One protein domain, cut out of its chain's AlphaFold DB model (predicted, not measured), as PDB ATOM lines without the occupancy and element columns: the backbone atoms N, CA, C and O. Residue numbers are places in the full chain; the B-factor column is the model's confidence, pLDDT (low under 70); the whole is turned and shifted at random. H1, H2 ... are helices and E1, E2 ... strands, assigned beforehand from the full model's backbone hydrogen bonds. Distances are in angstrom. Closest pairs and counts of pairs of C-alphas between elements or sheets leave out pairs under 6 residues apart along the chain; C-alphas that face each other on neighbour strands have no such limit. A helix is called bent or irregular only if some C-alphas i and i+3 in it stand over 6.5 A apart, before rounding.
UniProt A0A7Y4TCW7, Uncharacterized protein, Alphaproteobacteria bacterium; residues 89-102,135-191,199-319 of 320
ATOM      1  N   SER A  89     -10.808  51.572  19.268       96.94
ATOM      2  CA  SER A  89     -12.006  51.428  20.100       96.94
ATOM      3  C   SER A  89     -12.835  50.198  19.719       96.94
ATOM      4  O   SER A  89     -13.662  49.743  20.512       96.94
ATOM      5  N   VAL A  90     -12.576  49.624  18.543       97.88
ATOM      6  CA  VAL A  90     -13.218  48.422  18.010       97.88
ATOM      7  C   VAL A  90     -12.159  47.362  17.712       97.88
ATOM      8  O   VAL A  90     -11.188  47.635  17.014       97.88
ATOM      9  N   PHE A  91     -12.392  46.133  18.168       96.75
ATOM     10  CA  PHE A  91     -11.570  44.964  17.865       96.75
ATOM     11  C   PHE A  91     -12.377  43.917  17.107       96.75
ATOM     12  O   PHE A  91     -13.378  43.402  17.606       96.75
ATOM     13  N   VAL A  92     -11.918  43.557  15.914       95.31
ATOM     14  CA  VAL A  92     -12.489  42.488  15.098       95.31
ATOM     15  C   VAL A  92     -11.654  41.230  15.289       95.31
ATOM     16  O   VAL A  92     -10.483  41.184  14.932       95.31
ATOM     17  N   LEU A  93     -12.249  40.182  15.845       94.19
ATOM     18  CA  LEU A  93     -11.588  38.897  16.026       94.19
ATOM     19  C   LEU A  93     -11.862  37.999  14.817       94.19
ATOM     20  O   LEU A  93     -13.019  37.691  14.490       94.19
ATOM     21  N   SER A  94     -10.791  37.557  14.165       89.94
ATOM     22  CA  SER A  94     -10.816  36.682  12.993       89.94
ATOM     23  C   SER A  94      -9.933  35.453  13.199       89.94
ATOM     24  O   SER A  94      -9.010  35.432  14.002       89.94
ATOM     25  N   MET A  95     -10.209  34.377  12.471       82.12
ATOM     26  CA  MET A  95      -9.323  33.207  12.497       82.12
ATOM     27  C   MET A  95      -8.065  33.426  11.668       82.12
ATOM     28  O   MET A  95      -7.010  32.955  12.059       82.12
ATOM     29  N   ASN A  96      -8.237  34.089  10.531       73.38
ATOM     30  CA  ASN A  96      -7.222  34.422   9.552       73.38
ATOM     31  C   ASN A  96      -7.858  35.530   8.695       73.38
ATOM     32  O   ASN A  96      -8.820  35.302   7.950       73.38
ATOM     33  N   GLY A  97      -7.459  36.773   8.891       59.41
ATOM     34  CA  GLY A  97      -7.806  37.814   7.940       59.41
ATOM     35  C   GLY A  97      -6.992  37.501   6.700       59.41
ATOM     36  O   GLY A  97      -5.780  37.359   6.748       59.41
ATOM     37  N   GLY A  98      -7.642  37.311   5.557       53.16
ATOM     38  CA  GLY A  98      -6.943  37.076   4.287       53.16
ATOM     39  C   GLY A  98      -6.153  38.294   3.793       53.16
ATOM     40  O   GLY A  98      -6.025  38.464   2.588       53.16
ATOM     41  N   ALA A  99      -5.688  39.157   4.697       50.44
ATOM     42  CA  ALA A  99      -4.909  40.351   4.444       50.44
ATOM     43  C   ALA A  99      -3.411  40.039   4.584       50.44
ATOM     44  O   ALA A  99      -2.662  40.785   5.202       50.44
ATOM     45  N   SER A 100      -2.956  38.943   3.973       53.22
ATOM     46  CA  SER A 100      -1.615  38.992   3.402       53.22
ATOM     47  C   SER A 100      -1.731  39.999   2.262       53.22
ATOM     48  O   SER A 100      -2.475  39.747   1.299       53.22
ATOM     49  N   ASP A 101      -1.103  41.168   2.392       54.25
ATOM     50  CA  ASP A 101      -0.899  42.033   1.238       54.25
ATOM     51  C   ASP A 101      -0.310  41.146   0.141       54.25
ATOM     52  O   ASP A 101       0.696  40.464   0.326       54.25
ATOM     53  N   SER A 102      -1.060  40.983  -0.945       50.69
ATOM     54  CA  SER A 102      -0.738  39.987  -1.952       50.69
ATOM     55  C   SER A 102       0.639  40.331  -2.505       50.69
ATOM     56  O   SER A 102       0.787  41.442  -3.017       50.69
ATOM     57  N   GLY A 135      -6.008  47.678   5.964       89.25
ATOM     58  CA  GLY A 135      -7.229  47.342   5.223       89.25
ATOM     59  C   GLY A 135      -8.307  48.439   5.149       89.25
ATOM     60  O   GLY A 135      -9.192  48.347   4.304       89.25
ATOM     61  N   PHE A 136      -8.249  49.473   5.992       92.19
ATOM     62  CA  PHE A 136      -9.171  50.617   5.951       92.19
ATOM     63  C   PHE A 136      -8.474  51.924   5.545       92.19
ATOM     64  O   PHE A 136      -9.148  52.934   5.372       92.19
ATOM     65  N   ASP A 137      -7.147  51.935   5.373       89.38
ATOM     66  CA  ASP A 137      -6.418  53.124   4.923       89.38
ATOM     67  C   ASP A 137      -6.651  53.354   3.423       89.38
ATOM     68  O   ASP A 137      -6.256  52.546   2.582       89.38
ATOM     69  N   ILE A 138      -7.253  54.489   3.070       87.62
ATOM     70  CA  ILE A 138      -7.523  54.856   1.676       87.62
ATOM     71  C   ILE A 138      -6.241  54.991   0.838       87.62
ATOM     72  O   ILE A 138      -6.281  54.790  -0.371       87.62
ATOM     73  N   ASN A 139      -5.084  55.260   1.456       84.56
ATOM     74  CA  ASN A 139      -3.795  55.292   0.747       84.56
ATOM     75  C   ASN A 139      -3.346  53.903   0.261       84.56
ATOM     76  O   ASN A 139      -2.462  53.786  -0.594       84.56
ATOM     77  N   ASN A 140      -3.969  52.861   0.811       82.06
ATOM     78  CA  ASN A 140      -3.809  51.476   0.410       82.06
ATOM     79  C   ASN A 140      -4.934  51.028  -0.533       82.06
ATOM     80  O   ASN A 140      -5.074  49.830  -0.777       82.06
ATOM     81  N   CYS A 141      -5.713  51.947  -1.119       84.06
ATOM     82  CA  CYS A 141      -6.701  51.575  -2.123       84.06
ATOM     83  C   CYS A 141      -6.032  50.775  -3.266       84.06
ATOM     84  O   CYS A 141      -4.913  51.045  -3.726       84.06
ATOM     85  N   GLY A 142      -6.665  49.661  -3.620       77.88
ATOM     86  CA  GLY A 142      -6.131  48.660  -4.539       77.88
ATOM     87  C   GLY A 142      -5.157  47.634  -3.938       77.88
ATOM     88  O   GLY A 142      -4.611  46.843  -4.709       77.88
ATOM     89  N   THR A 143      -4.866  47.631  -2.626       77.56
ATOM     90  CA  THR A 143      -4.231  46.450  -2.010       77.56
ATOM     91  C   THR A 143      -5.271  45.341  -1.862       77.56
ATOM     92  O   THR A 143      -6.481  45.597  -1.840       77.56
ATOM     93  N   SER A 144      -4.821  44.095  -1.704       79.38
ATOM     94  CA  SER A 144      -5.708  42.996  -1.316       79.38
ATOM     95  C   SER A 144      -6.305  43.237   0.072       79.38
ATOM     96  O   SER A 144      -7.480  42.930   0.277       79.38
ATOM     97  N   ALA A 145      -5.552  43.846   0.998       82.56
ATOM     98  CA  ALA A 145      -6.063  44.219   2.312       82.56
ATOM     99  C   ALA A 145      -7.236  45.210   2.211       82.56
ATOM    100  O   ALA A 145      -8.277  44.971   2.823       82.56
ATOM    101  N   PHE A 146      -7.119  46.271   1.403       87.50
ATOM    102  CA  PHE A 146      -8.201  47.239   1.194       87.50
ATOM    103  C   PHE A 146      -9.370  46.634   0.414       87.50
ATOM    104  O   PHE A 146     -10.525  46.871   0.750       87.50
ATOM    105  N   SER A 147      -9.097  45.787  -0.579       86.00
ATOM    106  CA  SER A 147     -10.153  45.072  -1.311       86.00
ATOM    107  C   SER A 147     -10.949  44.146  -0.380       86.00
ATOM    108  O   SER A 147     -12.158  43.971  -0.518       86.00
ATOM    109  N   TYR A 148     -10.281  43.531   0.599       85.94
ATOM    110  CA  TYR A 148     -10.928  42.660   1.574       85.94
ATOM    111  C   TYR A 148     -11.678  43.445   2.657       85.94
ATOM    112  O   TYR A 148     -12.817  43.100   2.965       85.94
ATOM    113  N   TRP A 149     -11.057  44.461   3.254       90.38
ATOM    114  CA  TRP A 149     -11.619  45.197   4.389       90.38
ATOM    115  C   TRP A 149     -12.363  46.459   3.964       90.38
ATOM    116  O   TRP A 149     -13.527  46.612   4.322       90.38
ATOM    117  N   GLY A 150     -11.737  47.340   3.194       91.00
ATOM    118  CA  GLY A 150     -12.342  48.573   2.702       91.00
ATOM    119  C   GLY A 150     -13.539  48.306   1.792       91.00
ATOM    120  O   GLY A 150     -14.679  48.542   2.182       91.00
ATOM    121  N   GLU A 151     -13.307  47.740   0.605       88.25
ATOM    122  CA  GLU A 151     -14.354  47.588  -0.420       88.25
ATOM    123  C   GLU A 151     -15.549  46.755   0.063       88.25
ATOM    124  O   GLU A 151     -16.702  47.123  -0.165       88.25
ATOM    125  N   ARG A 152     -15.303  45.656   0.790       89.25
ATOM    126  CA  ARG A 152     -16.390  44.800   1.304       89.25
ATOM    127  C   ARG A 152     -17.247  45.457   2.375       89.25
ATOM    128  O   ARG A 152     -18.344  44.962   2.621       89.25
ATOM    129  N   ASN A 153     -16.738  46.498   3.027       93.19
ATOM    130  CA  ASN A 153     -17.434  47.221   4.085       93.19
ATOM    131  C   ASN A 153     -17.694  48.683   3.676       93.19
ATOM    132  O   ASN A 153     -17.839  49.557   4.531       93.19
ATOM    133  N   TYR A 154     -17.775  48.956   2.367       95.19
ATOM    134  CA  TYR A 154     -18.105  50.279   1.833       95.19
ATOM    135  C   TYR A 154     -19.477  50.783   2.304       95.19
ATOM    136  O   TYR A 154     -19.656  51.976   2.553       95.19
ATOM    137  N   ASP A 155     -20.450  49.883   2.445       96.44
ATOM    138  CA  ASP A 155     -21.784  50.191   2.962       96.44
ATOM    139  C   ASP A 155     -21.738  50.657   4.426       96.44
ATOM    140  O   ASP A 155     -22.403  51.628   4.786       96.44
ATOM    141  N   LEU A 156     -20.913  50.012   5.258       96.75
ATOM    142  CA  LEU A 156     -20.626  50.446   6.623       96.75
ATOM    143  C   LEU A 156     -19.941  51.815   6.627       96.75
ATOM    144  O   LEU A 156     -20.396  52.711   7.336       96.75
ATOM    145  N   ALA A 157     -18.892  51.997   5.822       96.62
ATOM    146  CA  ALA A 157     -18.179  53.269   5.729       96.62
ATOM    147  C   ALA A 157     -19.116  54.408   5.298       96.62
ATOM    148  O   ALA A 157     -19.092  55.485   5.880       96.62
ATOM    149  N   SER A 158     -20.011  54.157   4.345       97.38
ATOM    150  CA  SER A 158     -21.010  55.132   3.899       97.38
ATOM    151  C   SER A 158     -22.048  55.444   4.979       97.38
ATOM    152  O   SER A 158     -22.411  56.604   5.169       97.38
ATOM    153  N   ALA A 159     -22.503  54.438   5.730       97.94
ATOM    154  CA  ALA A 159     -23.411  54.650   6.855       97.94
ATOM    155  C   ALA A 159     -22.765  55.512   7.952       97.94
ATOM    156  O   ALA A 159     -23.404  56.433   8.457       97.94
ATOM    157  N   ILE A 160     -21.492  55.257   8.277       97.81
ATOM    158  CA  ILE A 160     -20.726  56.072   9.228       97.81
ATOM    159  C   ILE A 160     -20.578  57.496   8.692       97.81
ATOM    160  O   ILE A 160     -20.921  58.431   9.407       97.81
ATOM    161  N   ALA A 161     -20.138  57.653   7.440       97.38
ATOM    162  CA  ALA A 161     -19.921  58.946   6.792       97.38
ATOM    163  C   ALA A 161     -21.163  59.841   6.884       97.38
ATOM    164  O   ALA A 161     -21.077  60.988   7.322       97.38
ATOM    165  N   ASN A 162     -22.332  59.276   6.567       97.75
ATOM    166  CA  ASN A 162     -23.614  59.965   6.680       97.75
ATOM    167  C   ASN A 162     -23.955  60.328   8.132       97.75
ATOM    168  O   ASN A 162     -24.435  61.429   8.385       97.75
ATOM    169  N   ALA A 163     -23.707  59.425   9.086       97.31
ATOM    170  CA  ALA A 163     -24.028  59.649  10.495       97.31
ATOM    171  C   ALA A 163     -23.176  60.754  11.143       97.31
ATOM    172  O   ALA A 163     -23.675  61.472  12.007       97.31
ATOM    173  N   ILE A 164     -21.911  60.897  10.735       97.00
ATOM    174  CA  ILE A 164     -20.972  61.885  11.298       97.00
ATOM    175  C   ILE A 164     -20.736  63.102  10.390       97.00
ATOM    176  O   ILE A 164     -19.905  63.948  10.703       97.00
ATOM    177  N   GLY A 165     -21.435  63.196   9.254       96.75
ATOM    178  CA  GLY A 165     -21.312  64.321   8.320       96.75
ATOM    179  C   GLY A 165     -19.933  64.457   7.663       96.75
ATOM    180  O   GLY A 165     -19.499  65.572   7.379       96.75
ATOM    181  N   GLN A 166     -19.225  63.346   7.435       96.75
ATOM    182  CA  GLN A 166     -17.897  63.330   6.808       96.75
ATOM    183  C   GLN A 166     -17.943  62.778   5.382       96.75
ATOM    184  O   GLN A 166     -18.861  62.055   5.004       96.75
ATOM    185  N   ASN A 167     -16.916  63.078   4.580       96.62
ATOM    186  CA  ASN A 167     -16.753  62.396   3.298       96.62
ATOM    187  C   ASN A 167     -16.200  60.969   3.487       96.62
ATOM    188  O   ASN A 167     -15.651  60.617   4.536       96.62
ATOM    189  N   ILE A 168     -16.324  60.140   2.449       95.69
ATOM    190  CA  ILE A 168     -15.946  58.723   2.526       95.69
ATOM    191  C   ILE A 168     -14.450  58.515   2.819       95.69
ATOM    192  O   ILE A 168     -14.095  57.608   3.566       95.69
ATOM    193  N   GLY A 169     -13.568  59.373   2.296       93.81
ATOM    194  CA  GLY A 169     -12.123  59.289   2.531       93.81
ATOM    195  C   GLY A 169     -11.753  59.608   3.981       93.81
ATOM    196  O   GLY A 169     -11.008  58.855   4.604       93.81
ATOM    197  N   GLN A 170     -12.334  60.672   4.545       94.50
ATOM    198  CA  GLN A 170     -12.213  61.015   5.970       94.50
ATOM    199  C   GLN A 170     -12.765  59.906   6.869       94.50
ATOM    200  O   GLN A 170     -12.195  59.605   7.913       94.50
ATOM    201  N   THR A 171     -13.846  59.260   6.434       95.81
ATOM    202  CA  THR A 171     -14.455  58.163   7.186       95.81
ATOM    203  C   THR A 171     -13.568  56.922   7.194       95.81
ATOM    204  O   THR A 171     -13.372  56.335   8.254       95.81
ATOM    205  N   TYR A 172     -12.959  56.552   6.064       95.56
ATOM    206  CA  TYR A 172     -11.951  55.487   6.028       95.56
ATOM    207  C   TYR A 172     -10.741  55.813   6.907       95.56
ATOM    208  O   TYR A 172     -10.299  54.971   7.683       95.56
ATOM    209  N   ASP A 173     -10.257  57.056   6.864       92.88
ATOM    210  CA  ASP A 173      -9.180  57.543   7.731       92.88
ATOM    211  C   ASP A 173      -9.528  57.430   9.227       92.88
ATOM    212  O   ASP A 173      -8.691  57.086  10.067       92.88
ATOM    213  N   PHE A 174     -10.783  57.704   9.584       94.88
ATOM    214  CA  PHE A 174     -11.304  57.528  10.934       94.88
ATOM    215  C   PHE A 174     -11.424  56.047  11.320       94.88
ATOM    216  O   PHE A 174     -10.874  55.642  12.343       94.88
ATOM    217  N   MET A 175     -12.041  55.220  10.471       96.44
ATOM    218  CA  MET A 175     -12.153  53.771  10.671       96.44
ATOM    219  C   MET A 175     -10.783  53.112  10.846       96.44
ATOM    220  O   MET A 175     -10.607  52.306  11.754       96.44
ATOM    221  N   ALA A 176      -9.792  53.492  10.037       94.19
ATOM    222  CA  ALA A 176      -8.454  52.922  10.103       94.19
ATOM    223  C   ALA A 176      -7.730  53.220  11.427       94.19
ATOM    224  O   ALA A 176      -6.841  52.469  11.811       94.19
ATOM    225  N   ARG A 177      -8.097  54.291  12.142       93.56
ATOM    226  CA  ARG A 177      -7.536  54.616  13.468       93.56
ATOM    227  C   ARG A 177      -8.282  53.946  14.616       93.56
ATOM    228  O   ARG A 177      -7.697  53.706  15.668       93.56
ATOM    229  N   GLU A 178      -9.571  53.690  14.434       95.88
ATOM    230  CA  GLU A 178     -10.452  53.237  15.510       95.88
ATOM    231  C   GLU A 178     -10.725  51.727  15.477       95.88
ATOM    232  O   GLU A 178     -11.188  51.179  16.478       95.88
ATOM    233  N   ILE A 179     -10.431  51.044  14.368       96.00
ATOM    234  CA  ILE A 179     -10.625  49.601  14.211       96.00
ATOM    235  C   ILE A 179      -9.269  48.895  14.208       96.00
ATOM    236  O   ILE A 179      -8.379  49.252  13.443       96.00
ATOM    237  N   ALA A 180      -9.148  47.849  15.019       94.31
ATOM    238  CA  ALA A 180      -8.081  46.865  14.930       94.31
ATOM    239  C   ALA A 180      -8.666  45.479  14.638       94.31
ATOM    240  O   ALA A 180      -9.768  45.147  15.078       94.31
ATOM    241  N   THR A 181      -7.915  44.648  13.926       92.88
ATOM    242  CA  THR A 181      -8.224  43.229  13.739       92.88
ATOM    243  C   THR A 181      -7.208  42.402  14.508       92.88
ATOM    244  O   THR A 181      -6.023  42.708  14.464       92.88
ATOM    245  N   LEU A 182      -7.664  41.351  15.189       91.69
ATOM    246  CA  LEU A 182      -6.815  40.322  15.784       91.69
ATOM    247  C   LEU A 182      -7.036  38.996  15.066       91.69
ATOM    248  O   LEU A 182      -8.174  38.552  14.877       91.69
ATOM    249  N   GLU A 183      -5.940  38.338  14.724       87.94
ATOM    250  CA  GLU A 183      -5.933  37.058  14.037       87.94
ATOM    251  C   GLU A 183      -5.447  35.965  14.979       87.94
ATOM    252  O   GLU A 183      -4.306  35.974  15.441       87.94
ATOM    253  N   LEU A 184      -6.320  34.999  15.276       83.88
ATOM    254  CA  LEU A 184      -5.942  33.891  16.158       83.88
ATOM    255  C   LEU A 184      -4.874  32.999  15.518       83.88
ATOM    256  O   LEU A 184      -4.044  32.423  16.216       83.88
ATOM    257  N   VAL A 185      -4.927  32.856  14.194       79.38
ATOM    258  CA  VAL A 185      -3.914  32.175  13.394       79.38
ATOM    259  C   VAL A 185      -3.385  33.198  12.405       79.38
ATOM    260  O   VAL A 185      -4.002  33.438  11.375       79.38
ATOM    261  N   ALA A 186      -2.230  33.773  12.730       66.31
ATOM    262  CA  ALA A 186      -1.569  34.837  11.974       66.31
ATOM    263  C   ALA A 186      -1.054  34.414  10.579       66.31
ATOM    264  O   ALA A 186      -0.250  35.125   9.990       66.31
ATOM    265  N   TYR A 187      -1.469  33.252  10.065       62.38
ATOM    266  CA  TYR A 187      -1.028  32.716   8.780       62.38
ATOM    267  C   TYR A 187      -2.183  32.704   7.768       62.38
ATOM    268  O   TYR A 187      -3.311  32.328   8.121       62.38
ATOM    269  N   PRO A 188      -1.919  33.042   6.493       56.97
ATOM    270  CA  PRO A 188      -2.942  33.067   5.456       56.97
ATOM    271  C   PRO A 188      -3.599  31.687   5.266       56.97
ATOM    272  O   PRO A 188      -2.963  30.635   5.348       56.97
ATOM    273  N   SER A 189      -4.916  31.659   5.013       47.31
ATOM    274  CA  SER A 189      -5.618  30.385   4.797       47.31
ATOM    275  C   SER A 189      -5.274  29.751   3.455       47.31
ATOM    276  O   SER A 189      -5.341  30.428   2.435       47.31
ATOM    277  N   ARG A 190      -5.118  28.422   3.503       45.81
ATOM    278  CA  ARG A 190      -5.233  27.304   2.531       45.81
ATOM    279  C   ARG A 190      -5.750  27.510   1.085       45.81
ATOM    280  O   ARG A 190      -5.626  26.577   0.303       45.81
ATOM    281  N   ASN A 191      -6.358  28.639   0.721       42.66
ATOM    282  CA  ASN A 191      -6.870  28.917  -0.628       42.66
ATOM    283  C   ASN A 191      -5.854  29.618  -1.560       42.66
ATOM    284  O   ASN A 191      -6.190  29.849  -2.721       42.66
ATOM    285  N   ILE A 199      -0.049  24.884   8.949       40.41
ATOM    286  CA  ILE A 199      -0.868  24.975  10.175       40.41
ATOM    287  C   ILE A 199      -0.739  23.654  10.948       40.41
ATOM    288  O   ILE A 199      -1.466  22.702  10.627       40.41
ATOM    289  N   PRO A 200       0.134  23.551  11.967       42.22
ATOM    290  CA  PRO A 200       0.119  22.402  12.855       42.22
ATOM    291  C   PRO A 200      -1.257  22.307  13.523       42.22
ATOM    292  O   PRO A 200      -1.864  23.307  13.916       42.22
ATOM    293  N   ARG A 201      -1.789  21.085  13.627       46.44
ATOM    294  CA  ARG A 201      -2.994  20.821  14.427       46.44
ATOM    295  C   ARG A 201      -2.762  21.406  15.823       46.44
ATOM    296  O   ARG A 201      -1.725  21.117  16.410       46.44
ATOM    297  N   ILE A 202      -3.720  22.177  16.351       45.91
ATOM    298  CA  ILE A 202      -3.682  22.642  17.748       45.91
ATOM    299  C   ILE A 202      -3.410  21.410  18.626       45.91
ATOM    300  O   ILE A 202      -4.220  20.477  18.592       45.91
ATOM    301  N   PRO A 203      -2.291  21.344  19.369       49.31
ATOM    302  CA  PRO A 203      -1.961  20.159  20.130       49.31
ATOM    303  C   PRO A 203      -3.065  19.838  21.136       49.31
ATOM    304  O   PRO A 203      -3.602  20.750  21.774       49.31
ATOM    305  N   PRO A 204      -3.375  18.549  21.359       52.88
ATOM    306  CA  PRO A 204      -4.425  18.128  22.285       52.88
ATOM    307  C   PRO A 204      -4.278  18.674  23.713       52.88
ATOM    308  O   PRO A 204      -5.250  18.704  24.461       52.88
ATOM    309  N   ARG A 205      -3.070  19.079  24.130       48.81
ATOM    310  CA  ARG A 205      -2.829  19.726  25.429       48.81
ATOM    311  C   ARG A 205      -3.374  21.154  25.468       48.81
ATOM    312  O   ARG A 205      -4.000  21.515  26.456       48.81
ATOM    313  N   LEU A 206      -3.197  21.930  24.396       49.22
ATOM    314  CA  LEU A 206      -3.770  23.271  24.318       49.22
ATOM    315  C   LEU A 206      -5.280  23.208  24.117       49.22
ATOM    316  O   LEU A 206      -5.995  23.952  24.770       49.22
ATOM    317  N   GLN A 207      -5.773  22.279  23.294       55.47
ATOM    318  CA  GLN A 207      -7.214  22.056  23.185       55.47
ATOM    319  C   GLN A 207      -7.811  21.744  24.565       55.47
ATOM    320  O   GLN A 207      -8.772  22.388  24.957       55.47
ATOM    321  N   ARG A 208      -7.160  20.881  25.360       57.53
ATOM    322  CA  ARG A 208      -7.545  20.635  26.757       57.53
ATOM    323  C   ARG A 208      -7.490  21.888  27.634       57.53
ATOM    324  O   ARG A 208      -8.415  22.086  28.400       57.53
ATOM    325  N   LEU A 209      -6.475  22.745  27.512       52.72
ATOM    326  CA  LEU A 209      -6.397  24.008  28.265       52.72
ATOM    327  C   LEU A 209      -7.516  24.993  27.880       52.72
ATOM    328  O   LEU A 209      -8.167  25.572  28.748       52.72
ATOM    329  N   LEU A 210      -7.800  25.134  26.585       50.16
ATOM    330  CA  LEU A 210      -8.933  25.918  26.088       50.16
ATOM    331  C   LEU A 210     -10.272  25.325  26.557       50.16
ATOM    332  O   LEU A 210     -11.202  26.062  26.886       50.16
ATOM    333  N   ASP A 211     -10.352  23.997  26.648       54.66
ATOM    334  CA  ASP A 211     -11.531  23.270  27.114       54.66
ATOM    335  C   ASP A 211     -11.674  23.270  28.648       54.66
ATOM    336  O   ASP A 211     -12.793  23.096  29.135       54.66
ATOM    337  N   THR A 212     -10.595  23.495  29.416       56.72
ATOM    338  CA  THR A 212     -10.633  23.543  30.894       56.72
ATOM    339  C   THR A 212     -11.359  24.765  31.452       56.72
ATOM    340  O   THR A 212     -11.728  24.747  32.621       56.72
ATOM    341  N   ARG A 213     -11.645  25.789  30.629       50.94
ATOM    342  CA  ARG A 213     -12.523  26.940  30.948       50.94
ATOM    343  C   ARG A 213     -12.143  27.778  32.181       50.94
ATOM    344  O   ARG A 213     -12.904  28.670  32.540       50.94
ATOM    345  N   ASP A 214     -10.998  27.543  32.812       53.16
ATOM    346  CA  ASP A 214     -10.565  28.313  33.975       53.16
ATOM    347  C   ASP A 214      -9.647  29.470  33.555       53.16
ATOM    348  O   ASP A 214      -8.496  29.281  33.151       53.16
ATOM    349  N   ALA A 215     -10.169  30.691  33.670       44.31
ATOM    350  CA  ALA A 215      -9.426  31.916  33.401       44.31
ATOM    351  C   ALA A 215      -8.180  32.055  34.297       44.31
ATOM    352  O   ALA A 215      -7.184  32.628  33.860       44.31
ATOM    353  N   ASN A 216      -8.191  31.500  35.515       46.34
ATOM    354  CA  ASN A 216      -7.023  31.511  36.397       46.34
ATOM    355  C   ASN A 216      -5.948  30.521  35.935       46.34
ATOM    356  O   ASN A 216      -4.761  30.838  35.989       46.34
ATOM    357  N   THR A 217      -6.348  29.367  35.400       52.69
ATOM    358  CA  THR A 217      -5.427  28.421  34.760       52.69
ATOM    359  C   THR A 217      -4.742  29.058  33.553       52.69
ATOM    360  O   THR A 217      -3.525  28.959  33.448       52.69
ATOM    361  N   LEU A 218      -5.468  29.783  32.689       47.53
ATOM    362  CA  LEU A 218      -4.866  30.502  31.550       47.53
ATOM    363  C   LEU A 218      -3.905  31.625  31.981       47.53
ATOM    364  O   LEU A 218      -2.941  31.908  31.271       47.53
ATOM    365  N   ARG A 219      -4.142  32.256  33.140       46.03
ATOM    366  CA  ARG A 219      -3.279  33.310  33.705       46.03
ATOM    367  C   ARG A 219      -1.946  32.792  34.252       46.03
ATOM    368  O   ARG A 219      -0.986  33.554  34.265       46.03
ATOM    369  N   ASN A 220      -1.892  31.530  34.678       46.44
ATOM    370  CA  ASN A 220      -0.758  30.946  35.408       46.44
ATOM    371  C   ASN A 220       0.057  29.933  34.587       46.44
ATOM    372  O   ASN A 220       0.843  29.176  35.154       46.44
ATOM    373  N   ILE A 221      -0.136  29.872  33.268       52.25
ATOM    374  CA  ILE A 221       0.656  28.980  32.415       52.25
ATOM    375  C   ILE A 221       2.104  29.485  32.386       52.25
ATOM    376  O   ILE A 221       2.368  30.607  31.957       52.25
ATOM    377  N   ASP A 222       3.036  28.641  32.828       45.19
ATOM    378  CA  ASP A 222       4.465  28.823  32.582       45.19
ATOM    379  C   ASP A 222       4.780  28.394  31.141       45.19
ATOM    380  O   ASP A 222       4.588  27.238  30.752       45.19
ATOM    381  N   PHE A 223       5.203  29.364  30.334       47.28
ATOM    382  CA  PHE A 223       5.417  29.222  28.895       47.28
ATOM    383  C   PHE A 223       6.859  28.848  28.527       47.28
ATOM    384  O   PHE A 223       7.147  28.712  27.344       47.28
ATOM    385  N   GLY A 224       7.765  28.689  29.496       40.19
ATOM    386  CA  GLY A 224       9.193  28.473  29.233       40.19
ATOM    387  C   GLY A 224       9.617  27.047  28.848       40.19
ATOM    388  O   GLY A 224      10.811  26.808  28.713       40.19
ATOM    389  N   ALA A 225       8.691  26.087  28.719       40.22
ATOM    390  CA  ALA A 225       9.019  24.651  28.704       40.22
ATOM    391  C   ALA A 225       8.446  23.838  27.526       40.22
ATOM    392  O   ALA A 225       8.255  22.625  27.653       40.22
ATOM    393  N   ILE A 226       8.124  24.461  26.395       38.91
ATOM    394  CA  ILE A 226       7.653  23.741  25.204       38.91
ATOM    395  C   ILE A 226       8.783  23.828  24.134       38.91
ATOM    396  O   ILE A 226       9.643  24.697  24.250       38.91
ATOM    397  N   PRO A 227       8.947  22.846  23.222       37.00
ATOM    398  CA  PRO A 227       9.826  23.013  22.055       37.00
ATOM    399  C   PRO A 227       9.096  22.779  20.713       37.00
ATOM    400  O   PRO A 227       8.268  21.869  20.607       37.00
ATOM    401  N   ASP A 228       9.539  23.512  19.679       43.00
ATOM    402  CA  ASP A 228       9.352  23.320  18.220       43.00
ATOM    403  C   ASP A 228       8.135  24.015  17.568       43.00
ATOM    404  O   ASP A 228       7.072  24.071  18.158       43.00
ATOM    405  N   TRP A 229       8.268  24.505  16.323       38.81
ATOM    406  CA  TRP A 229       7.423  25.457  15.551       38.81
ATOM    407  C   TRP A 229       5.904  25.488  15.773       38.81
ATOM    408  O   TRP A 229       5.291  26.562  15.705       38.81
ATOM    409  N   GLY A 230       5.280  24.342  16.057       48.34
ATOM    410  CA  GLY A 230       3.909  24.314  16.566       48.34
ATOM    411  C   GLY A 230       3.749  25.237  17.770       48.34
ATOM    412  O   GLY A 230       2.809  26.013  17.836       48.34
ATOM    413  N   GLU A 231       4.722  25.240  18.662       50.09
ATOM    414  CA  GLU A 231       4.868  26.095  19.821       50.09
ATOM    415  C   GLU A 231       4.833  27.589  19.515       50.09
ATOM    416  O   GLU A 231       4.231  28.305  20.298       50.09
ATOM    417  N   HIS A 232       5.384  28.105  18.414       50.66
ATOM    418  CA  HIS A 232       5.376  29.557  18.173       50.66
ATOM    419  C   HIS A 232       4.006  30.059  17.721       50.66
ATOM    420  O   HIS A 232       3.509  31.055  18.249       50.66
ATOM    421  N   ALA A 233       3.350  29.335  16.809       53.38
ATOM    422  CA  ALA A 233       1.960  29.606  16.431       53.38
ATOM    423  C   ALA A 233       0.999  29.400  17.618       53.38
ATOM    424  O   ALA A 233      -0.011  30.091  17.749       53.38
ATOM    425  N   LEU A 234       1.324  28.469  18.519       56.28
ATOM    426  CA  LEU A 234       0.563  28.245  19.744       56.28
ATOM    427  C   LEU A 234       0.841  29.309  20.800       56.28
ATOM    428  O   LEU A 234      -0.090  29.767  21.442       56.28
ATOM    429  N   THR A 235       2.085  29.735  20.969       63.69
ATOM    430  CA  THR A 235       2.491  30.754  21.939       63.69
ATOM    431  C   THR A 235       1.913  32.094  21.537       63.69
ATOM    432  O   THR A 235       1.375  32.801  22.386       63.69
ATOM    433  N   SER A 236       1.932  32.420  20.245       67.44
ATOM    434  CA  SER A 236       1.282  33.621  19.740       67.44
ATOM    435  C   SER A 236      -0.235  33.569  19.901       67.44
ATOM    436  O   SER A 236      -0.808  34.499  20.463       67.44
ATOM    437  N   GLY A 237      -0.883  32.468  19.510       71.50
ATOM    438  CA  GLY A 237      -2.321  32.282  19.700       71.50
ATOM    439  C   GLY A 237      -2.734  32.328  21.177       71.50
ATOM    440  O   GLY A 237      -3.732  32.955  21.524       71.50
ATOM    441  N   VAL A 238      -1.948  31.736  22.079       72.75
ATOM    442  CA  VAL A 238      -2.222  31.770  23.522       72.75
ATOM    443  C   VAL A 238      -1.998  33.155  24.109       72.75
ATOM    444  O   VAL A 238      -2.832  33.614  24.883       72.75
ATOM    445  N   ARG A 239      -0.925  33.855  23.736       75.56
ATOM    446  CA  ARG A 239      -0.699  35.242  24.170       75.56
ATOM    447  C   ARG A 239      -1.783  36.174  23.643       75.56
ATOM    448  O   ARG A 239      -2.232  37.044  24.384       75.56
ATOM    449  N   MET A 240      -2.249  35.950  22.417       82.31
ATOM    450  CA  MET A 240      -3.387  36.658  21.836       82.31
ATOM    451  C   MET A 240      -4.658  36.420  22.657       82.31
ATOM    452  O   MET A 240      -5.342  37.369  23.032       82.31
ATOM    453  N   LEU A 241      -4.951  35.164  23.007       83.38
ATOM    454  CA  LEU A 241      -6.075  34.827  23.882       83.38
ATOM    455  C   LEU A 241      -5.917  35.437  25.278       83.38
ATOM    456  O   LEU A 241      -6.885  35.951  25.827       83.38
ATOM    457  N   ALA A 242      -4.714  35.434  25.847       81.44
ATOM    458  CA  ALA A 242      -4.453  36.056  27.137       81.44
ATOM    459  C   ALA A 242      -4.703  37.571  27.086       81.44
ATOM    460  O   ALA A 242      -5.391  38.091  27.961       81.44
ATOM    461  N   ALA A 243      -4.207  38.268  26.058       84.69
ATOM    462  CA  ALA A 243      -4.451  39.697  25.862       84.69
ATOM    463  C   ALA A 243      -5.949  39.994  25.674       84.69
ATOM    464  O   ALA A 243      -6.486  40.910  26.299       84.69
ATOM    465  N   LEU A 244      -6.646  39.172  24.886       89.94
ATOM    466  CA  LEU A 244      -8.092  39.261  24.720       89.94
ATOM    467  C   LEU A 244      -8.825  39.142  26.063       89.94
ATOM    468  O   LEU A 244      -9.610  40.018  26.413       89.94
ATOM    469  N   TRP A 245      -8.588  38.068  26.815       89.50
ATOM    470  CA  TRP A 245      -9.382  37.746  28.004       89.50
ATOM    471  C   TRP A 245      -9.009  38.557  29.244       89.50
ATOM    472  O   TRP A 245      -9.859  38.759  30.109       89.50
ATOM    473  N   ASN A 246      -7.767  39.029  29.349       87.75
ATOM    474  CA  ASN A 246      -7.325  39.807  30.505       87.75
ATOM    475  C   ASN A 246      -7.439  41.320  30.311       87.75
ATOM    476  O   ASN A 246      -7.396  42.030  31.310       87.75
ATOM    477  N   GLU A 247      -7.579  41.816  29.077       90.50
ATOM    478  CA  GLU A 247      -7.659  43.262  28.822       90.50
ATOM    479  C   GLU A 247      -8.855  43.641  27.969       90.50
ATOM    480  O   GLU A 247      -9.726  44.371  28.435       90.50
ATOM    481  N   LEU A 248      -8.945  43.114  26.747       93.69
ATOM    482  CA  LEU A 248      -9.982  43.559  25.820       93.69
ATOM    483  C   LEU A 248     -11.385  43.217  26.322       93.69
ATOM    484  O   LEU A 248     -12.271  44.066  26.263       93.69
ATOM    485  N   VAL A 249     -11.601  41.996  26.821       93.56
ATOM    486  CA  VAL A 249     -12.902  41.571  27.355       93.56
ATOM    487  C   VAL A 249     -13.301  42.422  28.567       93.56
ATOM    488  O   VAL A 249     -14.392  42.986  28.515       93.56
ATOM    489  N   PRO A 250     -12.462  42.607  29.608       94.25
ATOM    490  CA  PRO A 250     -12.742  43.569  30.676       94.25
ATOM    491  C   PRO A 250     -13.085  44.975  30.168       94.25
ATOM    492  O   PRO A 250     -14.133  45.509  30.523       94.25
ATOM    493  N   SER A 251     -12.290  45.536  29.252       94.75
ATOM    494  CA  SER A 251     -12.576  46.858  28.683       94.75
ATOM    495  C   SER A 251     -13.883  46.905  27.884       94.75
ATOM    496  O   SER A 251     -14.530  47.950  27.818       94.75
ATOM    497  N   ALA A 252     -14.300  45.800  27.263       95.62
ATOM    498  CA  ALA A 252     -15.596  45.713  26.601       95.62
ATOM    499  C   ALA A 252     -16.752  45.649  27.609       95.62
ATOM    500  O   ALA A 252     -17.772  46.310  27.411       95.62
ATOM    501  N   LEU A 253     -16.583  44.926  28.720       93.88
ATOM    502  CA  LEU A 253     -17.566  44.879  29.810       93.88
ATOM    503  C   LEU A 253     -17.772  46.255  30.457       93.88
ATOM    504  O   LEU A 253     -18.898  46.616  30.780       93.88
ATOM    505  N   GLU A 254     -16.707  47.046  30.563       95.69
ATOM    506  CA  GLU A 254     -16.747  48.443  31.021       95.69
ATOM    507  C   GLU A 254     -17.283  49.414  29.953       95.69
ATOM    508  O   GLU A 254     -17.462  50.603  30.208       95.69
ATOM    509  N   GLY A 255     -17.524  48.933  28.732       95.62
ATOM    510  CA  GLY A 255     -17.990  49.746  27.615       95.62
ATOM    511  C   GLY A 255     -16.954  50.707  27.046       95.62
ATOM    512  O   GLY A 255     -17.313  51.581  26.258       95.62
ATOM    513  N   ILE A 256     -15.675  50.522  27.360       96.19
ATOM    514  CA  ILE A 256     -14.562  51.297  26.801       96.19
ATOM    515  C   ILE A 256     -14.267  50.859  25.362       96.19
ATOM    516  O   ILE A 256     -14.015  51.698  24.497       96.19
ATOM    517  N   LYS A 257     -14.316  49.549  25.096       97.00
ATOM    518  CA  LYS A 257     -14.038  48.951  23.781       97.00
ATOM    519  C   LYS A 257     -15.245  48.161  23.270       97.00
ATOM    520  O   LYS A 257     -16.124  47.791  24.041       97.00
ATOM    521  N   THR A 258     -15.271  47.872  21.974       97.94
ATOM    522  CA  THR A 258     -16.224  46.942  21.356       97.94
ATOM    523  C   THR A 258     -15.463  45.784  20.719       97.94
ATOM    524  O   THR A 258     -14.502  46.009  19.991       97.94
ATOM    525  N   ILE A 259     -15.888  44.546  20.971       97.38
ATOM    526  CA  ILE A 259     -15.305  43.329  20.393       97.38
ATOM    527  C   ILE A 259     -16.313  42.701  19.438       97.38
ATOM    528  O   ILE A 259     -17.480  42.543  19.783       97.38
ATOM    529  N   ILE A 260     -15.863  42.295  18.254       96.19
ATOM    530  CA  ILE A 260     -16.692  41.633  17.245       96.19
ATOM    531  C   ILE A 260     -16.037  40.317  16.856       96.19
ATOM    532  O   ILE A 260     -14.993  40.288  16.212       96.19
ATOM    533  N   VAL A 261     -16.665  39.205  17.219       94.12
ATOM    534  CA  VAL A 261     -16.162  37.857  16.954       94.12
ATOM    535  C   VAL A 261     -16.793  37.335  15.674       94.12
ATOM    536  O   VAL A 261     -17.883  36.761  15.685       94.12
ATOM    537  N   THR A 262     -16.108  37.550  14.551       91.19
ATOM    538  CA  THR A 262     -16.651  37.205  13.230       91.19
ATOM    539  C   THR A 262     -16.484  35.729  12.897       91.19
ATOM    540  O   THR A 262     -17.328  35.162  12.217       91.19
ATOM    541  N   ARG A 263     -15.411  35.071  13.354       87.12
ATOM    542  CA  ARG A 263     -15.109  33.666  13.034       87.12
ATOM    543  C   ARG A 263     -14.473  32.953  14.210       87.12
ATOM    544  O   ARG A 263     -13.820  33.563  15.040       87.12
ATOM    545  N   GLY A 264     -14.628  31.628  14.243       86.88
ATOM    546  CA  GLY A 264     -13.934  30.795  15.224       86.88
ATOM    547  C   GLY A 264     -14.360  31.047  16.668       86.88
ATOM    548  O   GLY A 264     -13.546  30.848  17.557       86.88
ATOM    549  N   VAL A 265     -15.619  31.440  16.901       88.94
ATOM    550  CA  VAL A 265     -16.205  31.764  18.220       88.94
ATOM    551  C   VAL A 265     -15.690  30.862  19.345       88.94
ATOM    552  O   VAL A 265     -15.180  31.344  20.352       88.94
ATOM    553  N   ARG A 266     -15.742  29.537  19.144       86.12
ATOM    554  CA  ARG A 266     -15.272  28.570  20.146       86.12
ATOM    555  C   ARG A 266     -13.771  28.642  20.423       86.12
ATOM    556  O   ARG A 266     -13.358  28.505  21.564       86.12
ATOM    557  N   ARG A 267     -12.959  28.865  19.388       86.44
ATOM    558  CA  ARG A 267     -11.494  28.956  19.493       86.44
ATOM    559  C   ARG A 267     -11.046  30.229  20.204       86.44
ATOM    560  O   ARG A 267     -10.025  30.213  20.872       86.44
ATOM    561  N   TRP A 268     -11.846  31.287  20.104       88.56
ATOM    562  CA  TRP A 268     -11.670  32.512  20.876       88.56
ATOM    563  C   TRP A 268     -12.145  32.397  22.333       88.56
ATOM    564  O   TRP A 268     -11.929  33.320  23.108       88.56
ATOM    565  N   GLY A 269     -12.773  31.281  22.723       89.06
ATOM    566  CA  GLY A 269     -13.268  31.044  24.083       89.06
ATOM    567  C   GLY A 269     -14.729  31.452  24.324       89.06
ATOM    568  O   GLY A 269     -15.246  31.242  25.416       89.06
ATOM    569  N   PHE A 270     -15.449  31.948  23.314       88.75
ATOM    570  CA  PHE A 270     -16.837  32.430  23.445       88.75
ATOM    571  C   PHE A 270     -17.896  31.316  23.301       88.75
ATOM    572  O   PHE A 270     -19.022  31.551  22.880       88.75
ATOM    573  N   SER A 271     -17.554  30.059  23.600       79.69
ATOM    574  CA  SER A 271     -18.444  28.908  23.346       79.69
ATOM    575  C   SER A 271     -19.635  28.792  24.303       79.69
ATOM    576  O   SER A 271     -20.575  28.071  23.983       79.69
ATOM    577  N   ASN A 272     -19.545  29.385  25.498       65.31
ATOM    578  CA  ASN A 272     -20.460  29.132  26.625       65.31
ATOM    579  C   ASN A 272     -20.725  30.397  27.457       65.31
ATOM    580  O   ASN A 272     -20.904  30.321  28.673       65.31
ATOM    581  N   CYS A 273     -20.584  31.570  26.858       57.41
ATOM    582  CA  CYS A 273     -20.357  32.777  27.626       57.41
ATOM    583  C   CYS A 273     -21.669  33.489  27.989       57.41
ATOM    584  O   CYS A 273     -22.416  33.930  27.129       57.41
ATOM    585  N   TRP A 274     -21.833  33.727  29.291       71.75
ATOM    586  CA  TRP A 274     -22.607  34.801  29.939       71.75
ATOM    587  C   TRP A 274     -22.463  36.194  29.286       71.75
ATOM    588  O   TRP A 274     -23.202  37.123  29.601       71.75
ATOM    589  N   ILE A 275     -21.508  36.335  28.369       72.50
ATOM    590  CA  ILE A 275     -21.255  37.498  27.526       72.50
ATOM    591  C   ILE A 275     -22.423  37.830  26.595       72.50
ATOM    592  O   ILE A 275     -22.473  38.960  26.128       72.50
ATOM    593  N   ASP A 276     -23.399  36.940  26.400       76.50
ATOM    594  CA  ASP A 276     -24.638  37.280  25.678       76.50
ATOM    595  C   ASP A 276     -25.372  38.494  26.296       76.50
ATOM    596  O   ASP A 276     -26.129  39.175  25.609       76.50
ATOM    597  N   ALA A 277     -25.116  38.810  27.573       82.38
ATOM    598  CA  ALA A 277     -25.630  40.009  28.236       82.38
ATOM    599  C   ALA A 277     -24.778  41.280  28.014       82.38
ATOM    600  O   ALA A 277     -25.201  42.370  28.397       82.38
ATOM    601  N   CYS A 278     -23.580  41.175  27.432       91.31
ATOM    602  CA  CYS A 278     -22.672  42.302  27.231       91.31
ATOM    603  C   CYS A 278     -22.899  42.957  25.855       91.31
ATOM    604  O   CYS A 278     -22.473  42.403  24.839       91.31
ATOM    605  N   PRO A 279     -23.453  44.183  25.786       94.06
ATOM    606  CA  PRO A 279     -23.773  44.835  24.511       94.06
ATOM    607  C   PRO A 279     -22.536  45.194  23.673       94.06
ATOM    608  O   PRO A 279     -22.647  45.451  22.479       94.06
ATOM    609  N   ASN A 280     -21.348  45.213  24.282       97.06
ATOM    610  CA  ASN A 280     -20.094  45.562  23.617       97.06
ATOM    611  C   ASN A 280     -19.299  44.354  23.111       97.06
ATOM    612  O   ASN A 280     -18.195  44.535  22.602       97.06
ATOM    613  N   VAL A 281     -19.823  43.133  23.246       96.25
ATOM    614  CA  VAL A 281     -19.190  41.934  22.695       96.25
ATOM    615  C   VAL A 281     -20.170  41.250  21.755       96.25
ATOM    616  O   VAL A 281     -21.127  40.608  22.168       96.25
ATOM    617  N   ILE A 282     -19.921  41.397  20.459       95.75
ATOM    618  CA  ILE A 282     -20.802  40.916  19.404       95.75
ATOM    619  C   ILE A 282     -20.263  39.599  18.867       95.75
ATOM    620  O   ILE A 282     -19.262  39.565  18.150       95.75
ATOM    621  N   VAL A 283     -20.940  38.501  19.181       94.06
ATOM    622  CA  VAL A 283     -20.562  37.168  18.710       94.06
ATOM    623  C   VAL A 283     -21.428  36.786  17.518       94.06
ATOM    624  O   VAL A 283     -22.649  36.687  17.628       94.06
ATOM    625  N   TYR A 284     -20.814  36.565  16.353       92.25
ATOM    626  CA  TYR A 284     -21.587  36.211  15.166       92.25
ATOM    627  C   TYR A 284     -22.136  34.783  15.275       92.25
ATOM    628  O   TYR A 284     -21.374  33.846  15.545       92.25
ATOM    629  N   PRO A 285     -23.429  34.565  14.964       89.31
ATOM    630  CA  PRO A 285     -23.936  33.222  14.749       89.31
ATOM    631  C   PRO A 285     -23.247  32.599  13.530       89.31
ATOM    632  O   PRO A 285     -22.757  33.288  12.627       89.31
ATOM    633  N   ARG A 286     -23.226  31.263  13.476       85.56
ATOM    634  CA  ARG A 286     -22.491  30.490  12.456       85.56
ATOM    635  C   ARG A 286     -22.809  30.923  11.019       85.56
ATOM    636  O   ARG A 286     -21.919  30.889  10.174       85.56
ATOM    637  N   GLN A 287     -24.050  31.325  10.752       86.38
ATOM    638  CA  GLN A 287     -24.528  31.768   9.442       86.38
ATOM    639  C   GLN A 287     -23.871  33.086   9.003       86.38
ATOM    640  O   GLN A 287     -23.468  33.213   7.851       86.38
ATOM    641  N   LEU A 288     -23.697  34.042   9.921       86.00
ATOM    642  CA  LEU A 288     -23.047  35.324   9.631       86.00
ATOM    643  C   LEU A 288     -21.516  35.196   9.596       86.00
ATOM    644  O   LEU A 288     -20.840  35.912   8.855       86.00
ATOM    645  N   ALA A 289     -20.965  34.240  10.348       80.62
ATOM    646  CA  ALA A 289     -19.525  34.049  10.480       80.62
ATOM    647  C   ALA A 289     -18.808  33.664   9.171       80.62
ATOM    648  O   ALA A 289     -17.642  34.006   8.952       80.62
ATOM    649  N   GLN A 290     -19.489  32.962   8.262       72.00
ATOM    650  CA  GLN A 290     -18.866  32.486   7.022       72.00
ATOM    651  C   GLN A 290     -18.421  33.624   6.105       72.00
ATOM    652  O   GLN A 290     -17.372  33.517   5.474       72.00
ATOM    653  N   ALA A 291     -19.154  34.735   6.066       70.25
ATOM    654  CA  ALA A 291     -18.830  35.843   5.176       70.25
ATOM    655  C   ALA A 291     -17.857  36.858   5.802       70.25
ATOM    656  O   ALA A 291     -17.266  37.638   5.061       70.25
ATOM    657  N   ALA A 292     -17.697  36.846   7.136       72.44
ATOM    658  CA  ALA A 292     -16.955  37.858   7.902       72.44
ATOM    659  C   ALA A 292     -17.308  39.305   7.490       72.44
ATOM    660  O   ALA A 292     -16.459  40.189   7.488       72.44
ATOM    661  N   ARG A 293     -18.565  39.536   7.089       83.75
ATOM    662  CA  ARG A 293     -19.038  40.848   6.641       83.75
ATOM    663  C   ARG A 293     -19.329  41.727   7.853       83.75
ATOM    664  O   ARG A 293     -20.040  41.299   8.764       83.75
ATOM    665  N   LEU A 294     -18.824  42.956   7.827       92.62
ATOM    666  CA  LEU A 294     -19.136  44.004   8.800       92.62
ATOM    667  C   LEU A 294     -20.112  45.028   8.209       92.62
ATOM    668  O   LEU A 294     -20.175  46.155   8.680       92.62
ATOM    669  N   GLY A 295     -20.878  44.646   7.181       93.69
ATOM    670  CA  GLY A 295     -21.828  45.542   6.524       93.69
ATOM    671  C   GLY A 295     -22.807  46.177   7.507       93.69
ATOM    672  O   GLY A 295     -23.105  45.603   8.562       93.69
ATOM    673  N   SER A 296     -23.320  47.353   7.160       95.75
ATOM    674  CA  SER A 296     -24.055  48.233   8.078       95.75
ATOM    675  C   SER A 296     -25.276  47.557   8.700       95.75
ATOM    676  O   SER A 296     -25.585  47.817   9.850       95.75
ATOM    677  N   ASN A 297     -25.923  46.619   8.008       95.31
ATOM    678  CA  ASN A 297     -27.099  45.893   8.512       95.31
ATOM    679  C   ASN A 297     -26.773  44.648   9.358       95.31
ATOM    680  O   ASN A 297     -27.675  43.926   9.780       95.31
ATOM    681  N   THR A 298     -25.494  44.346   9.583       95.19
ATOM    682  CA  THR A 298     -25.076  43.229  10.443       95.19
ATOM    683  C   THR A 298     -24.983  43.672  11.906       95.19
ATOM    684  O   THR A 298     -24.718  44.846  12.163       95.19
ATOM    685  N   PRO A 299     -25.116  42.758  12.888       95.62
ATOM    686  CA  PRO A 299     -24.922  43.103  14.297       95.62
ATOM    687  C   PRO A 299     -23.556  43.743  14.578       95.62
ATOM    688  O   PRO A 299     -23.461  44.690  15.351       95.62
ATOM    689  N   GLY A 300     -22.497  43.257  13.918       95.56
ATOM    690  CA  GLY A 300     -21.159  43.830  14.048       95.56
ATOM    691  C   GLY A 300     -21.081  45.216  13.424       95.56
ATOM    692  O   GLY A 300     -20.629  46.138  14.087       95.56
ATOM    693  N   GLY A 301     -21.585  45.392  12.201       96.88
ATOM    694  CA  GLY A 301     -21.613  46.699  11.536       96.88
ATOM    695  C   GLY A 301     -22.381  47.761  12.328       96.88
ATOM    696  O   GLY A 301     -21.887  48.872  12.491       96.88
ATOM    697  N   GLN A 302     -23.533  47.405  12.905       97.69
ATOM    698  CA  GLN A 302     -24.300  48.294  13.787       97.69
ATOM    699  C   GLN A 302     -23.519  48.672  15.052       97.69
ATOM    700  O   GLN A 302     -23.502  49.839  15.444       97.69
ATOM    701  N   ALA A 303     -22.817  47.715  15.666       97.38
ATOM    702  CA  ALA A 303     -21.982  47.993  16.829       97.38
ATOM    703  C   ALA A 303     -20.789  48.905  16.491       97.38
ATOM    704  O   ALA A 303     -20.473  49.802  17.274       97.38
ATOM    705  N   ILE A 304     -20.165  48.728  15.316       97.56
ATOM    706  CA  ILE A 304     -19.118  49.634  14.815       97.56
ATOM    707  C   ILE A 304     -19.694  51.032  14.616       97.56
ATOM    708  O   ILE A 304     -19.149  51.991  15.154       97.56
ATOM    709  N   LEU A 305     -20.804  51.148  13.885       97.69
ATOM    710  CA  LEU A 305     -21.460  52.424  13.604       97.69
ATOM    711  C   LEU A 305     -21.757  53.191  14.899       97.69
ATOM    712  O   LEU A 305     -21.357  54.345  15.037       97.69
ATOM    713  N   HIS A 306     -22.391  52.529  15.868       97.56
ATOM    714  CA  HIS A 306     -22.711  53.117  17.163       97.56
ATOM    715  C   HIS A 306     -21.454  53.571  17.923       97.56
ATOM    716  O   HIS A 306     -21.384  54.715  18.375       97.56
ATOM    717  N   ARG A 307     -20.430  52.710  18.025       97.75
ATOM    718  CA  ARG A 307     -19.174  53.027  18.724       97.75
ATOM    719  C   ARG A 307     -18.455  54.217  18.092       97.75
ATOM    720  O   ARG A 307     -18.028  55.125  18.805       97.75
ATOM    721  N   LEU A 308     -18.318  54.217  16.769       97.31
ATOM    722  CA  LEU A 308     -17.602  55.261  16.041       97.31
ATOM    723  C   LEU A 308     -18.350  56.596  16.072       97.31
ATOM    724  O   LEU A 308     -17.718  57.639  16.229       97.31
ATOM    725  N   TYR A 309     -19.684  56.574  16.033       97.38
ATOM    726  CA  TYR A 309     -20.504  57.768  16.229       97.38
ATOM    727  C   TYR A 309     -20.286  58.399  17.616       97.38
ATOM    728  O   TYR A 309     -20.002  59.592  17.724       97.38
ATOM    729  N   GLN A 310     -20.326  57.595  18.685       96.75
ATOM    730  CA  GLN A 310     -20.068  58.078  20.049       96.75
ATOM    731  C   GLN A 310     -18.663  58.675  20.202       96.75
ATOM    732  O   GLN A 310     -18.493  59.728  20.817       96.75
ATOM    733  N   ARG A 311     -17.650  58.017  19.623       96.06
ATOM    734  CA  ARG A 311     -16.260  58.497  19.631       96.06
ATOM    735  C   ARG A 311     -16.117  59.834  18.913       96.06
ATOM    736  O   ARG A 311     -15.455  60.725  19.438       96.06
ATOM    737  N   HIS A 312     -16.773  59.988  17.766       96.00
ATOM    738  CA  HIS A 312     -16.771  61.234  17.010       96.00
ATOM    739  C   HIS A 312     -17.353  62.398  17.829       96.00
ATOM    740  O   HIS A 312     -16.711  63.442  17.935       96.00
ATOM    741  N   ILE A 313     -18.510  62.210  18.479       96.38
ATOM    742  CA  ILE A 313     -19.110  63.236  19.355       96.38
ATOM    743  C   ILE A 313     -18.162  63.604  20.502       96.38
ATOM    744  O   ILE A 313     -17.943  64.785  20.774       96.38
ATOM    745  N   ALA A 314     -17.572  62.605  21.164       94.75
ATOM    746  CA  ALA A 314     -16.662  62.837  22.283       94.75
ATOM    747  C   ALA A 314     -15.431  63.668  21.877       94.75
ATOM    748  O   ALA A 314     -15.018  64.541  22.635       94.75
ATOM    749  N   GLN A 315     -14.878  63.436  20.681       93.38
ATOM    750  CA  GLN A 315     -13.741  64.202  20.154       93.38
ATOM    751  C   GLN A 315     -14.100  65.668  19.865       93.38
ATOM    752  O   GLN A 315     -13.281  66.546  20.121       93.38
ATOM    753  N   HIS A 316     -15.314  65.950  19.383       93.88
ATOM    754  CA  HIS A 316     -15.748  67.324  19.089       93.88
ATOM    755  C   HIS A 316     -16.048  68.122  20.360       93.88
ATOM    756  O   HIS A 316     -15.700  69.297  20.441       93.88
ATOM    757  N   ASN A 317     -16.615  67.480  21.383       93.12
ATOM    758  CA  ASN A 317     -16.926  68.144  22.651       93.12
ATOM    759  C   ASN A 317     -15.685  68.492  23.490       93.12
ATOM    760  O   ASN A 317     -15.785  69.297  24.406       93.12
ATOM    761  N   GLN A 318     -14.532  67.874  23.222       89.19
ATOM    762  CA  GLN A 318     -13.276  68.163  23.928       89.19
ATOM    763  C   GLN A 318     -12.459  69.291  23.278       89.19
ATOM    764  O   GLN A 318     -11.482  69.740  23.871       89.19
ATOM    765  N   GLY A 319     -12.820  69.716  22.062       80.38
ATOM    766  CA  GLY A 319     -12.050  70.671  21.258       80.38
ATOM    767  C   GLY A 319     -12.693  72.047  21.059       80.38
ATOM    768  O   GLY A 319     -12.132  72.841  20.305       80.38
TER     769      GLY A 319
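Overview. This is residues 89 to 102, 135 to 191 and 199 to 319 of the 320 residues of an uncharacterized protein of Alphaproteobacteria bacterium (UniProt A0A7Y4TCW7). A small sheet of four parallel strands, in the order E2 E1 E3 E4, forms the core, with the long helix H6 over one face and H9 over the other: three layers, helices on both faces of a sheet. Toward one end of the longest axis lie H2, packed on H9, and H3; toward the other lie H4 and H5, while residues 314 to 319 stick out. The printed part has 192 residues, with nine named helices and four named strands in the order E1 H1 H2 H3 E2 H4 H5 H6 E3 H7 E4 H8 H9, class mixed. It is compact, with a radius of gyration of the C-alphas of 17.6 A and spans of 53 by 38 by 33 A.

Arrangement. E1, residues 90 to 94, is an inner strand. H1, residues 144 to 149, and H2, residues 151 to 164, meet only through their link. H3, residues 168 to 178, touches residues 157 to 161 of H2, about perpendicular at 84 degrees; the closest C-alphas are those of Ala 161 and Thr 171, 5.5 A. E2, residues 179 to 183, is an edge strand parallel to E1, with N 92 and O 180 at 2.8 A. H4, residues 204 to 211, is close but not clearly touching H5, residues 215 to 219; C-alphas 209 and 218 are closest, 7.4 A. H6, residues 230 to 253, only just touches H5, with 3 pairs of C-alphas within 8 A, closest 218 and 242 at 7.1 A. E3, residues 258 to 261, is parallel to E1, with N 91 and O 258 at 2.8 A. H6 is on the sheet, height 9.2 A, slantwise to the strands, at 35 degrees to E3 on the local plane. H7, residues 274 to 277, only grazes the sheet. E4, residues 281 to 283, is parallel to E3, with N 282 and O 259 at 2.8 A; E3, H7, E4 form a strand-helix-strand unit, two parallel neighbour strands with a helix between, its crossover right-handed. H8, residues 286 to 289, is not on the sheet. H9, residues 299 to 317, is on the opposite face to H6, height 8.0 A, along the strands, and touches H2 at a steep tilt of 40 degrees, the same way; C-alphas 160 and 305 are closest, 5.7 A. Every O i to N i+4 pair is within hydrogen-bond range in H1, H4, H5 and H9, but 8 of 10 in H2, 6 of 7 in H3 and 18 of 20 in H6; H7 and H8 are too short for such a pair.

Along the chain. E1 begins at C-alpha 90 (-13.218, 48.422, 18.010). H6 is 32.5 A long, with a kink of 28 degrees near residue 245, H9 27.6 A and H2 19.6 A. H2 is irregular, C-alphas 152 and 155 being 7.8 A apart, and H6 only just, C-alphas 246 and 249 being 6.6 A apart. H9 ends at C-alpha 317 (-16.926, 68.144, 22.651).

Size, cuts and confidence. The C-alphas of Gly 165 and Ala 225 are the two farthest apart, 53.9 A. Residues 103 to 134 and 192 to 198 are not printed, with gaps of 12.2 A and 13.0 A between C-alphas. Of the links printed whole, E3 to H7 is long. Mean pLDDT of the printed part is 79.7; residues 97 to 102, 186 to 191, 199 to 236 and 272 to 273 are under 70.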